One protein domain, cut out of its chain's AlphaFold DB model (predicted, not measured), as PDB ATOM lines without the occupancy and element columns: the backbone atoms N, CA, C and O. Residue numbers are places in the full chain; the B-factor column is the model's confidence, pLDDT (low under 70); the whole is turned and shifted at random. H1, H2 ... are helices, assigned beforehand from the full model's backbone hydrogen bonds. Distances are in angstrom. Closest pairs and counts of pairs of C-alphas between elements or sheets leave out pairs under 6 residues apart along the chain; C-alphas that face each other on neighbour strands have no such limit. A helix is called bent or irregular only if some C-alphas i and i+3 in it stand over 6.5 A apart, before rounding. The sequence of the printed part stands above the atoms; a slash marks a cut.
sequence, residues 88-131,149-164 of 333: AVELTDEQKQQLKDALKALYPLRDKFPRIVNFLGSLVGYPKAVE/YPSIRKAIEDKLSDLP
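This is residues 88 to 131 and 149 to 164 of the 333 residues of an uncharacterized protein of Chloroflexi bacterium (UniProt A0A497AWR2). A helical hairpin, the long H1 folding back into H2, has a third and shorter helix, H3, set loosely beside H1, close to it but not clearly touching, and apart from H2. The three helices run nearly along one axis in alternating directions, and residues 125 to 131 turn back past H2 on the side away from H3. The printed part has 60 residues with three named helices, in the order H1, H2, H3, and no named strand; its class is all helix. The whole is compact, with a radius of gyration of the C-alphas of 11.4 A, and flat, with spans of 29 by 28 by 15 A.

H1, residues 93 to 109, is the longest helix. It is only just irregular: C-alphas 105 and 108 are 6.9 A apart, and its line is a rough one. H2, residues 114 to 124, touches H1, with 10 pairs of C-alphas within 8 A. Their closest C-alphas, those of Lys 96 and Val 124, are 5.8 A apart. The two form a helical hairpin and run opposite ways at a shallow tilt of 19 degrees. H3, residues 149 to 157, is close to H1 but not clearly touching; their closest C-alphas, those of Ala 102 and Ile 156, are 6.4 A apart. H3 and H1 also run opposite ways, at a shallow tilt of 17 degrees. H2 and H3 are apart. In H2 and H3 every O i to N i+4 pair is within hydrogen-bond range, and in H1 11 of 13 are.

H1 has 17 residues, Asp 93 to Leu 109, and measures 24.8 A from first to last C-alpha. It begins at C-alpha 93, at (-12.793, -21.718, -28.974). H2 has 11 residues, Pro 114 to Val 124, and measures 15.4 A; its C-alpha 114 is at (-8.398, -3.401, -44.158). H3 has 9 residues, Tyr 149 to Glu 157, measures 12.5 A and ends at C-alpha 157, at (-6.179, -3.780, -26.161).

The two C-alphas farthest apart are those of Ala 88 and Tyr 149, at 32.1 A. Residues 132 to 148 are cut out and not printed, and C-alphas 131 and 149 are 24.6 A apart across the cut. The link from H1 to H2 is tight, with 4 residues; the link from H2 to H3 runs across the cut. The mean pLDDT of the printed part is 71.1, and 18 printed residues are under 70: residues 88 to 91, 109, 111 to 112, 125 to 131 and 149 to 152.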
ATOM      1  N   ALA A  88      -0.435 -22.307 -37.470       51.31
ATOM      2  CA  ALA A  88      -0.240 -23.157 -36.288       51.31
ATOM      3  C   ALA A  88      -0.145 -22.476 -34.909       51.31
ATOM      4  O   ALA A  88       0.589 -22.942 -34.045       51.31
ATOM      5  N   VAL A  89      -0.978 -21.464 -34.646       57.56
ATOM      6  CA  VAL A  89      -1.443 -21.220 -33.269       57.56
ATOM      7  C   VAL A  89      -2.815 -21.874 -33.123       57.56
ATOM      8  O   VAL A  89      -3.791 -21.440 -33.739       57.56
ATOM      9  N   GLU A  90      -2.895 -22.958 -32.350       62.09
ATOM     10  CA  GLU A  90      -4.171 -23.580 -31.988       62.09
ATOM     11  C   GLU A  90      -4.911 -22.663 -31.010       62.09
ATOM     12  O   GLU A  90      -4.764 -22.753 -29.795       62.09
ATOM     13  N   LEU A  91      -5.689 -21.733 -31.561       69.81
ATOM     14  CA  LEU A  91      -6.557 -20.869 -30.771       69.81
ATOM     15  C   LEU A  91      -7.690 -21.701 -30.165       69.81
ATOM     16  O   LEU A  91      -8.382 -22.437 -30.884       69.81
ATOM     17  N   THR A  92      -7.911 -21.540 -28.861       79.06
ATOM     18  CA  THR A  92      -9.065 -22.129 -28.177       79.06
ATOM     19  C   THR A  92     -10.367 -21.527 -28.714       79.06
ATOM     20  O   THR A  92     -10.385 -20.441 -29.305       79.06
ATOM     21  N   ASP A  93     -11.489 -22.219 -28.517       76.69
ATOM     22  CA  ASP A  93     -12.793 -21.718 -28.974       76.69
ATOM     23  C   ASP A  93     -13.176 -20.387 -28.300       76.69
ATOM     24  O   ASP A  93     -13.816 -19.539 -28.927       76.69
ATOM     25  N   GLU A  94     -12.701 -20.153 -27.073       76.69
ATOM     26  CA  GLU A  94     -12.846 -18.886 -26.346       76.69
ATOM     27  C   GLU A  94     -12.035 -17.756 -27.003       76.69
ATOM     28  O   GLU A  94     -12.578 -16.684 -27.277       76.69
ATOM     29  N   GLN A  95     -10.776 -18.013 -27.377       73.88
ATOM     30  CA  GLN A  95      -9.921 -17.043 -28.075       73.88
ATOM     31  C   GLN A  95     -10.456 -16.702 -29.474       73.88
ATOM     32  O   GLN A  95     -10.438 -15.544 -29.899       73.88
ATOM     33  N   LYS A  96     -11.011 -17.689 -30.190       77.62
ATOM     34  CA  LYS A  96     -11.697 -17.453 -31.474       77.62
ATOM     35  C   LYS A  96     -12.937 -16.584 -31.300       77.62
ATOM     36  O   LYS A  96     -13.235 -15.770 -32.175       77.62
ATOM     37  N   GLN A  97     -13.675 -16.747 -30.203       75.69
ATOM     38  CA  GLN A  97     -14.852 -15.932 -29.923       75.69
ATOM     39  C   GLN A  97     -14.473 -14.478 -29.600       75.69
ATOM     40  O   GLN A  97     -15.095 -13.558 -30.129       75.69
ATOM     41  N   GLN A  98     -13.402 -14.260 -28.837       72.56
ATOM     42  CA  GLN A  98     -12.876 -12.920 -28.559       72.56
ATOM     43  C   GLN A  98     -12.365 -12.222 -29.824       72.56
ATOM     44  O   GLN A  98     -12.703 -11.064 -30.070       72.56
ATOM     45  N   LEU A  99     -11.647 -12.942 -30.694       77.50
ATOM     46  CA  LEU A  99     -11.235 -12.423 -32.000       77.50
ATOM     47  C   LEU A  99     -12.436 -12.041 -32.873       77.50
ATOM     48  O   LEU A  99     -12.399 -11.003 -33.533       77.50
ATOM     49  N   LYS A 100     -13.535 -12.810 -32.844       77.31
ATOM     50  CA  LYS A 100     -14.786 -12.426 -33.525       77.31
ATOM     51  C   LYS A 100     -15.374 -11.137 -32.960       77.31
ATOM     52  O   LYS A 100     -15.874 -10.322 -33.730       77.31
ATOM     53  N   ASP A 101     -15.320 -10.927 -31.651       73.50
ATOM     54  CA  ASP A 101     -15.871  -9.730 -31.010       73.50
ATOM     55  C   ASP A 101     -14.961  -8.494 -31.139       73.50
ATOM     56  O   ASP A 101     -15.455  -7.359 -31.173       73.50
ATOM     57  N   ALA A 102     -13.647  -8.691 -31.279       75.06
ATOM     58  CA  ALA A 102     -12.700  -7.667 -31.717       75.06
ATOM     59  C   ALA A 102     -12.945  -7.299 -33.189       75.06
ATOM     60  O   ALA A 102     -13.082  -6.122 -33.522       75.06
ATOM     61  N   LEU A 103     -13.124  -8.301 -34.055       77.75
ATOM     62  CA  LEU A 103     -13.409  -8.105 -35.474       77.75
ATOM     63  C   LEU A 103     -14.756  -7.408 -35.690       77.75
ATOM     64  O   LEU A 103     -14.828  -6.499 -36.504       77.75
ATOM     65  N   LYS A 104     -15.800  -7.725 -34.912       76.75
ATOM     66  CA  LYS A 104     -17.079  -6.985 -34.929       76.75
ATOM     67  C   LYS A 104     -16.920  -5.509 -34.566       76.75
ATOM     68  O   LYS A 104     -17.607  -4.678 -35.148       76.75
ATOM     69  N   ALA A 105     -16.045  -5.177 -33.615       74.56
ATOM     70  CA  ALA A 105     -15.781  -3.782 -33.254       74.56
ATOM     71  C   ALA A 105     -14.951  -3.048 -34.315       74.56
ATOM     72  O   ALA A 105     -15.125  -1.848 -34.502       74.56
ATOM     73  N   LEU A 106     -14.090  -3.774 -35.028       72.56
ATOM     74  CA  LEU A 106     -13.263  -3.251 -36.110       72.56
ATOM     75  C   LEU A 106     -13.971  -3.223 -37.471       72.56
ATOM     76  O   LEU A 106     -13.568  -2.463 -38.345       72.56
ATOM     77  N   TYR A 107     -15.034  -4.006 -37.658       72.31
ATOM     78  CA  TYR A 107     -15.742  -4.128 -38.934       72.31
ATOM     79  C   TYR A 107     -16.278  -2.791 -39.478       72.31
ATOM     80  O   TYR A 107     -16.105  -2.543 -40.670       72.31
ATOM     81  N   PRO A 108     -16.839  -1.875 -38.658       75.25
ATOM     82  CA  PRO A 108     -17.224  -0.537 -39.119       75.25
ATOM     83  C   PRO A 108     -16.049   0.321 -39.612       75.25
ATOM     84  O   PRO A 108     -16.262   1.323 -40.287       75.25
ATOM     85  N   LEU A 109     -14.813  -0.045 -39.261       68.88
ATOM     86  CA  LEU A 109     -13.581   0.634 -39.662       68.88
ATOM     87  C   LEU A 109     -12.801  -0.151 -40.723       68.88
ATOM     88  O   LEU A 109     -11.649   0.179 -41.001       68.88
ATOM     89  N   ARG A 110     -13.411  -1.180 -41.321       70.81
ATOM     90  CA  ARG A 110     -12.769  -2.043 -42.316       70.81
ATOM     91  C   ARG A 110     -12.186  -1.259 -43.489       70.81
ATOM     92  O   ARG A 110     -11.090  -1.586 -43.921       70.81
ATOM     93  N   ASP A 111     -12.874  -0.217 -43.944       69.69
ATOM     94  CA  ASP A 111     -12.416   0.612 -45.067       69.69
ATOM     95  C   ASP A 111     -11.158   1.423 -44.720       69.69
ATOM     96  O   ASP A 111     -10.394   1.796 -45.603       69.69
ATOM     97  N   LYS A 112     -10.923   1.684 -43.428       66.81
ATOM     98  CA  LYS A 112      -9.764   2.438 -42.931       66.81
ATOM     99  C   LYS A 112      -8.601   1.538 -42.518       66.81
ATOM    100  O   LYS A 112      -7.455   1.940 -42.661       66.81
ATOM    101  N   PHE A 113      -8.892   0.338 -42.012       71.31
ATOM    102  CA  PHE A 113      -7.890  -0.620 -41.529       71.31
ATOM    103  C   PHE A 113      -8.084  -2.018 -42.142       71.31
ATOM    104  O   PHE A 113      -8.247  -3.006 -41.411       71.31
ATOM    105  N   PRO A 114      -8.072  -2.146 -43.484       73.44
ATOM    106  CA  PRO A 114      -8.398  -3.401 -44.158       73.44
ATOM    107  C   PRO A 114      -7.407  -4.512 -43.805       73.44
ATOM    108  O   PRO A 114      -7.809  -5.655 -43.600       73.44
ATOM    109  N   ARG A 115      -6.122  -4.178 -43.643       74.31
ATOM    110  CA  ARG A 115      -5.051  -5.134 -43.323       74.31
ATOM    111  C   ARG A 115      -5.263  -5.823 -41.976       74.31
ATOM    112  O   ARG A 115      -5.139  -7.039 -41.889       74.31
ATOM    113  N   ILE A 116      -5.651  -5.069 -40.951       74.12
ATOM    114  CA  ILE A 116      -5.839  -5.578 -39.584       74.12
ATOM    115  C   ILE A 116      -7.111  -6.419 -39.501       74.12
ATOM    116  O   ILE A 116      -7.105  -7.500 -38.917       74.12
ATOM    117  N   VAL A 117      -8.192  -5.970 -40.147       76.88
ATOM    118  CA  VAL A 117      -9.442  -6.740 -40.238       76.88
ATOM    119  C   VAL A 117      -9.225  -8.047 -41.005       76.88
ATOM    120  O   VAL A 117      -9.713  -9.092 -40.578       76.88
ATOM    121  N   ASN A 118      -8.449  -8.017 -42.090       76.06
ATOM    122  CA  ASN A 118      -8.106  -9.206 -42.867       76.06
ATOM    123  C   ASN A 118      -7.165 -10.149 -42.100       76.06
ATOM    124  O   ASN A 118      -7.353 -11.363 -42.157       76.06
ATOM    125  N   PHE A 119      -6.203  -9.615 -41.341       75.81
ATOM    126  CA  PHE A 119      -5.305 -10.396 -40.487       75.81
ATOM    127  C   PHE A 119      -6.077 -11.112 -39.371       75.81
ATOM    128  O   PHE A 119      -6.035 -12.341 -39.287       75.81
ATOM    129  N   LEU A 120      -6.882 -10.383 -38.590       76.44
ATOM    130  CA  LEU A 120      -7.732 -10.968 -37.544       76.44
ATOM    131  C   LEU A 120      -8.759 -11.951 -38.125       76.44
ATOM    132  O   LEU A 120      -9.025 -12.995 -37.534       76.44
ATOM    133  N   GLY A 121      -9.304 -11.650 -39.306       75.69
ATOM    134  CA  GLY A 121     -10.203 -12.546 -40.029       75.69
ATOM    135  C   GLY A 121      -9.524 -13.858 -40.412       75.69
ATOM    136  O   GLY A 121     -10.106 -14.925 -40.210       75.69
ATOM    137  N   SER A 122      -8.275 -13.792 -40.882       78.50
ATOM    138  CA  SER A 122      -7.493 -14.973 -41.257       78.50
ATOM    139  C   SER A 122      -7.189 -15.889 -40.065       78.50
ATOM    140  O   SER A 122      -7.294 -17.106 -40.208       78.50
ATOM    141  N   LEU A 123      -6.942 -15.329 -38.873       75.56
ATOM    142  CA  LEU A 123      -6.728 -16.093 -37.633       75.56
ATOM    143  C   LEU A 123      -7.979 -16.862 -37.174       75.56
ATOM    144  O   LEU A 123      -7.878 -17.925 -36.568       75.56
ATOM    145  N   VAL A 124      -9.174 -16.350 -37.483       77.19
ATOM    146  CA  VAL A 124     -10.460 -16.993 -37.148       77.19
ATOM    147  C   VAL A 124     -10.951 -17.924 -38.270       77.19
ATOM    148  O   VAL A 124     -11.948 -18.628 -38.110       77.19
ATOM    149  N   GLY A 125     -10.242 -17.969 -39.402       68.88
ATOM    150  CA  GLY A 125     -10.602 -18.783 -40.563       68.88
ATOM    151  C   GLY A 125     -11.663 -18.151 -41.469       68.88
ATOM    152  O   GLY A 125     -12.278 -18.856 -42.269       68.88
ATOM    153  N   TYR A 126     -11.894 -16.838 -41.372       69.12
ATOM    154  CA  TYR A 126     -12.661 -16.129 -42.394       69.12
ATOM    155  C   TYR A 126     -11.833 -16.037 -43.683       69.12
ATOM    156  O   TYR A 126     -10.631 -15.762 -43.622       69.12
ATOM    157  N   PRO A 127     -12.449 -16.255 -44.860       54.16
ATOM    158  CA  PRO A 127     -11.746 -16.088 -46.124       54.16
ATOM    159  C   PRO A 127     -11.227 -14.652 -46.227       54.16
ATOM    160  O   PRO A 127     -11.955 -13.717 -45.878       54.16
ATOM    161  N   LYS A 128      -9.984 -14.476 -46.711       56.75
ATOM    162  CA  LYS A 128      -9.446 -13.151 -47.060       56.75
ATOM    163  C   LYS A 128     -10.485 -12.483 -47.960       56.75
ATOM    164  O   LYS A 128     -10.751 -12.965 -49.061       56.75
ATOM    165  N   ALA A 129     -11.130 -11.434 -47.463       52.84
ATOM    166  CA  ALA A 129     -12.092 -10.717 -48.268       52.84
ATOM    167  C   ALA A 129     -11.293 -10.009 -49.361       52.84
ATOM    168  O   ALA A 129     -10.421  -9.199 -49.054       52.84
ATOM    169  N   VAL A 130     -11.547 -10.377 -50.617       49.78
ATOM    170  CA  VAL A 130     -10.924  -9.745 -51.781       49.78
ATOM    171  C   VAL A 130     -11.089  -8.230 -51.625       49.78
ATOM    172  O   VAL A 130     -12.195  -7.763 -51.338       49.78
ATOM    173  N   GLU A 131      -9.999  -7.474 -51.775       52.94
ATOM    174  CA  GLU A 131      -9.951  -6.004 -51.634       52.94
ATOM    175  C   GLU A 131     -10.933  -5.268 -52.571       52.94
ATOM    176  O   GLU A 131     -11.118  -4.064 -52.464       52.94
ATOM    177  N   TYR A 149      -9.696   8.463 -30.935       51.97
ATOM    178  CA  TYR A 149      -8.688   7.395 -31.082       51.97
ATOM    179  C   TYR A 149      -8.279   6.660 -29.779       51.97
ATOM    180  O   TYR A 149      -8.077   5.445 -29.843       51.97
ATOM    181  N   PRO A 150      -8.251   7.284 -28.577       53.44
ATOM    182  CA  PRO A 150      -7.915   6.558 -27.347       53.44
ATOM    183  C   PRO A 150      -8.933   5.475 -26.972       53.44
ATOM    184  O   PRO A 150      -8.578   4.514 -26.296       53.44
ATOM    185  N   SER A 151     -10.197   5.628 -27.382       61.03
ATOM    186  CA  SER A 151     -11.277   4.713 -26.992       61.03
ATOM    187  C   SER A 151     -11.242   3.398 -27.769       61.03
ATOM    188  O   SER A 151     -11.522   2.347 -27.204       61.03
ATOM    189  N   ILE A 152     -10.840   3.444 -29.039       66.94
ATOM    190  CA  ILE A 152     -10.820   2.273 -29.919       66.94
ATOM    191  C   ILE A 152      -9.562   1.450 -29.665       66.94
ATOM    192  O   ILE A 152      -9.666   0.238 -29.521       66.94
ATOM    193  N   ARG A 153      -8.398   2.099 -29.515       71.06
ATOM    194  CA  ARG A 153      -7.145   1.406 -29.179       71.06
ATOM    195  C   ARG A 153      -7.263   0.665 -27.850       71.06
ATOM    196  O   ARG A 153      -6.998  -0.526 -27.814       71.06
ATOM    197  N   LYS A 154      -7.778   1.323 -26.803       73.50
ATOM    198  CA  LYS A 154      -8.043   0.671 -25.509       73.50
ATOM    199  C   LYS A 154      -9.085  -0.440 -25.617       73.50
ATOM    200  O   LYS A 154      -8.859  -1.517 -25.100       73.50
ATOM    201  N   ALA A 155     -10.178  -0.233 -26.353       72.81
ATOM    202  CA  ALA A 155     -11.176  -1.284 -26.565       72.81
ATOM    203  C   ALA A 155     -10.640  -2.489 -27.360       72.81
ATOM    204  O   ALA A 155     -11.186  -3.583 -27.244       72.81
ATOM    205  N   ILE A 156      -9.614  -2.296 -28.192       72.19
ATOM    206  CA  ILE A 156      -8.904  -3.372 -28.883       72.19
ATOM    207  C   ILE A 156      -7.921  -4.039 -27.915       72.19
ATOM    208  O   ILE A 156      -7.969  -5.252 -27.776       72.19
ATOM    209  N   GLU A 157      -7.099  -3.274 -27.194       77.56
ATOM    210  CA  GLU A 157      -6.179  -3.780 -26.161       77.56
ATOM    211  C   GLU A 157      -6.914  -4.629 -25.106       77.56
ATOM    212  O   GLU A 157      -6.510  -5.761 -24.848       77.56
ATOM    213  N   ASP A 158      -8.045  -4.137 -24.590       80.38
ATOM    214  CA  ASP A 158      -8.899  -4.816 -23.604       80.38
ATOM    215  C   ASP A 158      -9.523  -6.111 -24.154       80.38
ATOM    216  O   ASP A 158      -9.841  -7.020 -23.396       80.38
ATOM    217  N   LYS A 159      -9.718  -6.213 -25.475       76.69
ATOM    218  CA  LYS A 159     -10.265  -7.415 -26.131       76.69
ATOM    219  C   LYS A 159      -9.193  -8.408 -26.564       76.69
ATOM    220  O   LYS A 159      -9.522  -9.552 -26.865       76.69
ATOM    221  N   LEU A 160      -7.939  -7.969 -26.633       78.44
ATOM    222  CA  LEU A 160      -6.784  -8.791 -26.987       78.44
ATOM    223  C   LEU A 160      -5.995  -9.244 -25.744       78.44
ATOM    224  O   LEU A 160      -4.955  -9.881 -25.900       78.44
ATOM    225  N   SER A 161      -6.447  -8.926 -24.523       79.25
ATOM    226  CA  SER A 161      -5.714  -9.205 -23.277       79.25
ATOM    227  C   SER A 161      -5.414 -10.689 -23.052       79.25
ATOM    228  O   SER A 161      -4.358 -11.005 -22.512       79.25
ATOM    229  N   ASP A 162      -6.298 -11.581 -23.510       77.94
ATOM    230  CA  ASP A 162      -6.214 -13.034 -23.283       77.94
ATOM    231  C   ASP A 162      -5.566 -13.804 -24.455       77.94
ATOM    232  O   ASP A 162      -5.500 -15.040 -24.455       77.94
ATOM    233  N   LEU A 163      -5.095 -13.088 -25.481       76.94
ATOM    234  CA  LEU A 163      -4.330 -13.674 -26.581       76.94
ATOM    235  C   LEU A 163      -2.855 -13.845 -26.195       76.94
ATOM    236  O   LEU A 163      -2.351 -13.098 -25.353       76.94
ATOM    237  N   PRO A 164      -2.135 -14.782 -26.845       84.69
ATOM    238  CA  PRO A 164      -0.691 -14.900 -26.687       84.69
ATOM    239  C   PRO A 164      -0.004 -13.547 -26.899       84.69
ATOM    240  O   PRO A 164      -0.326 -12.833 -27.854       84.69
TER     241      PRO A 164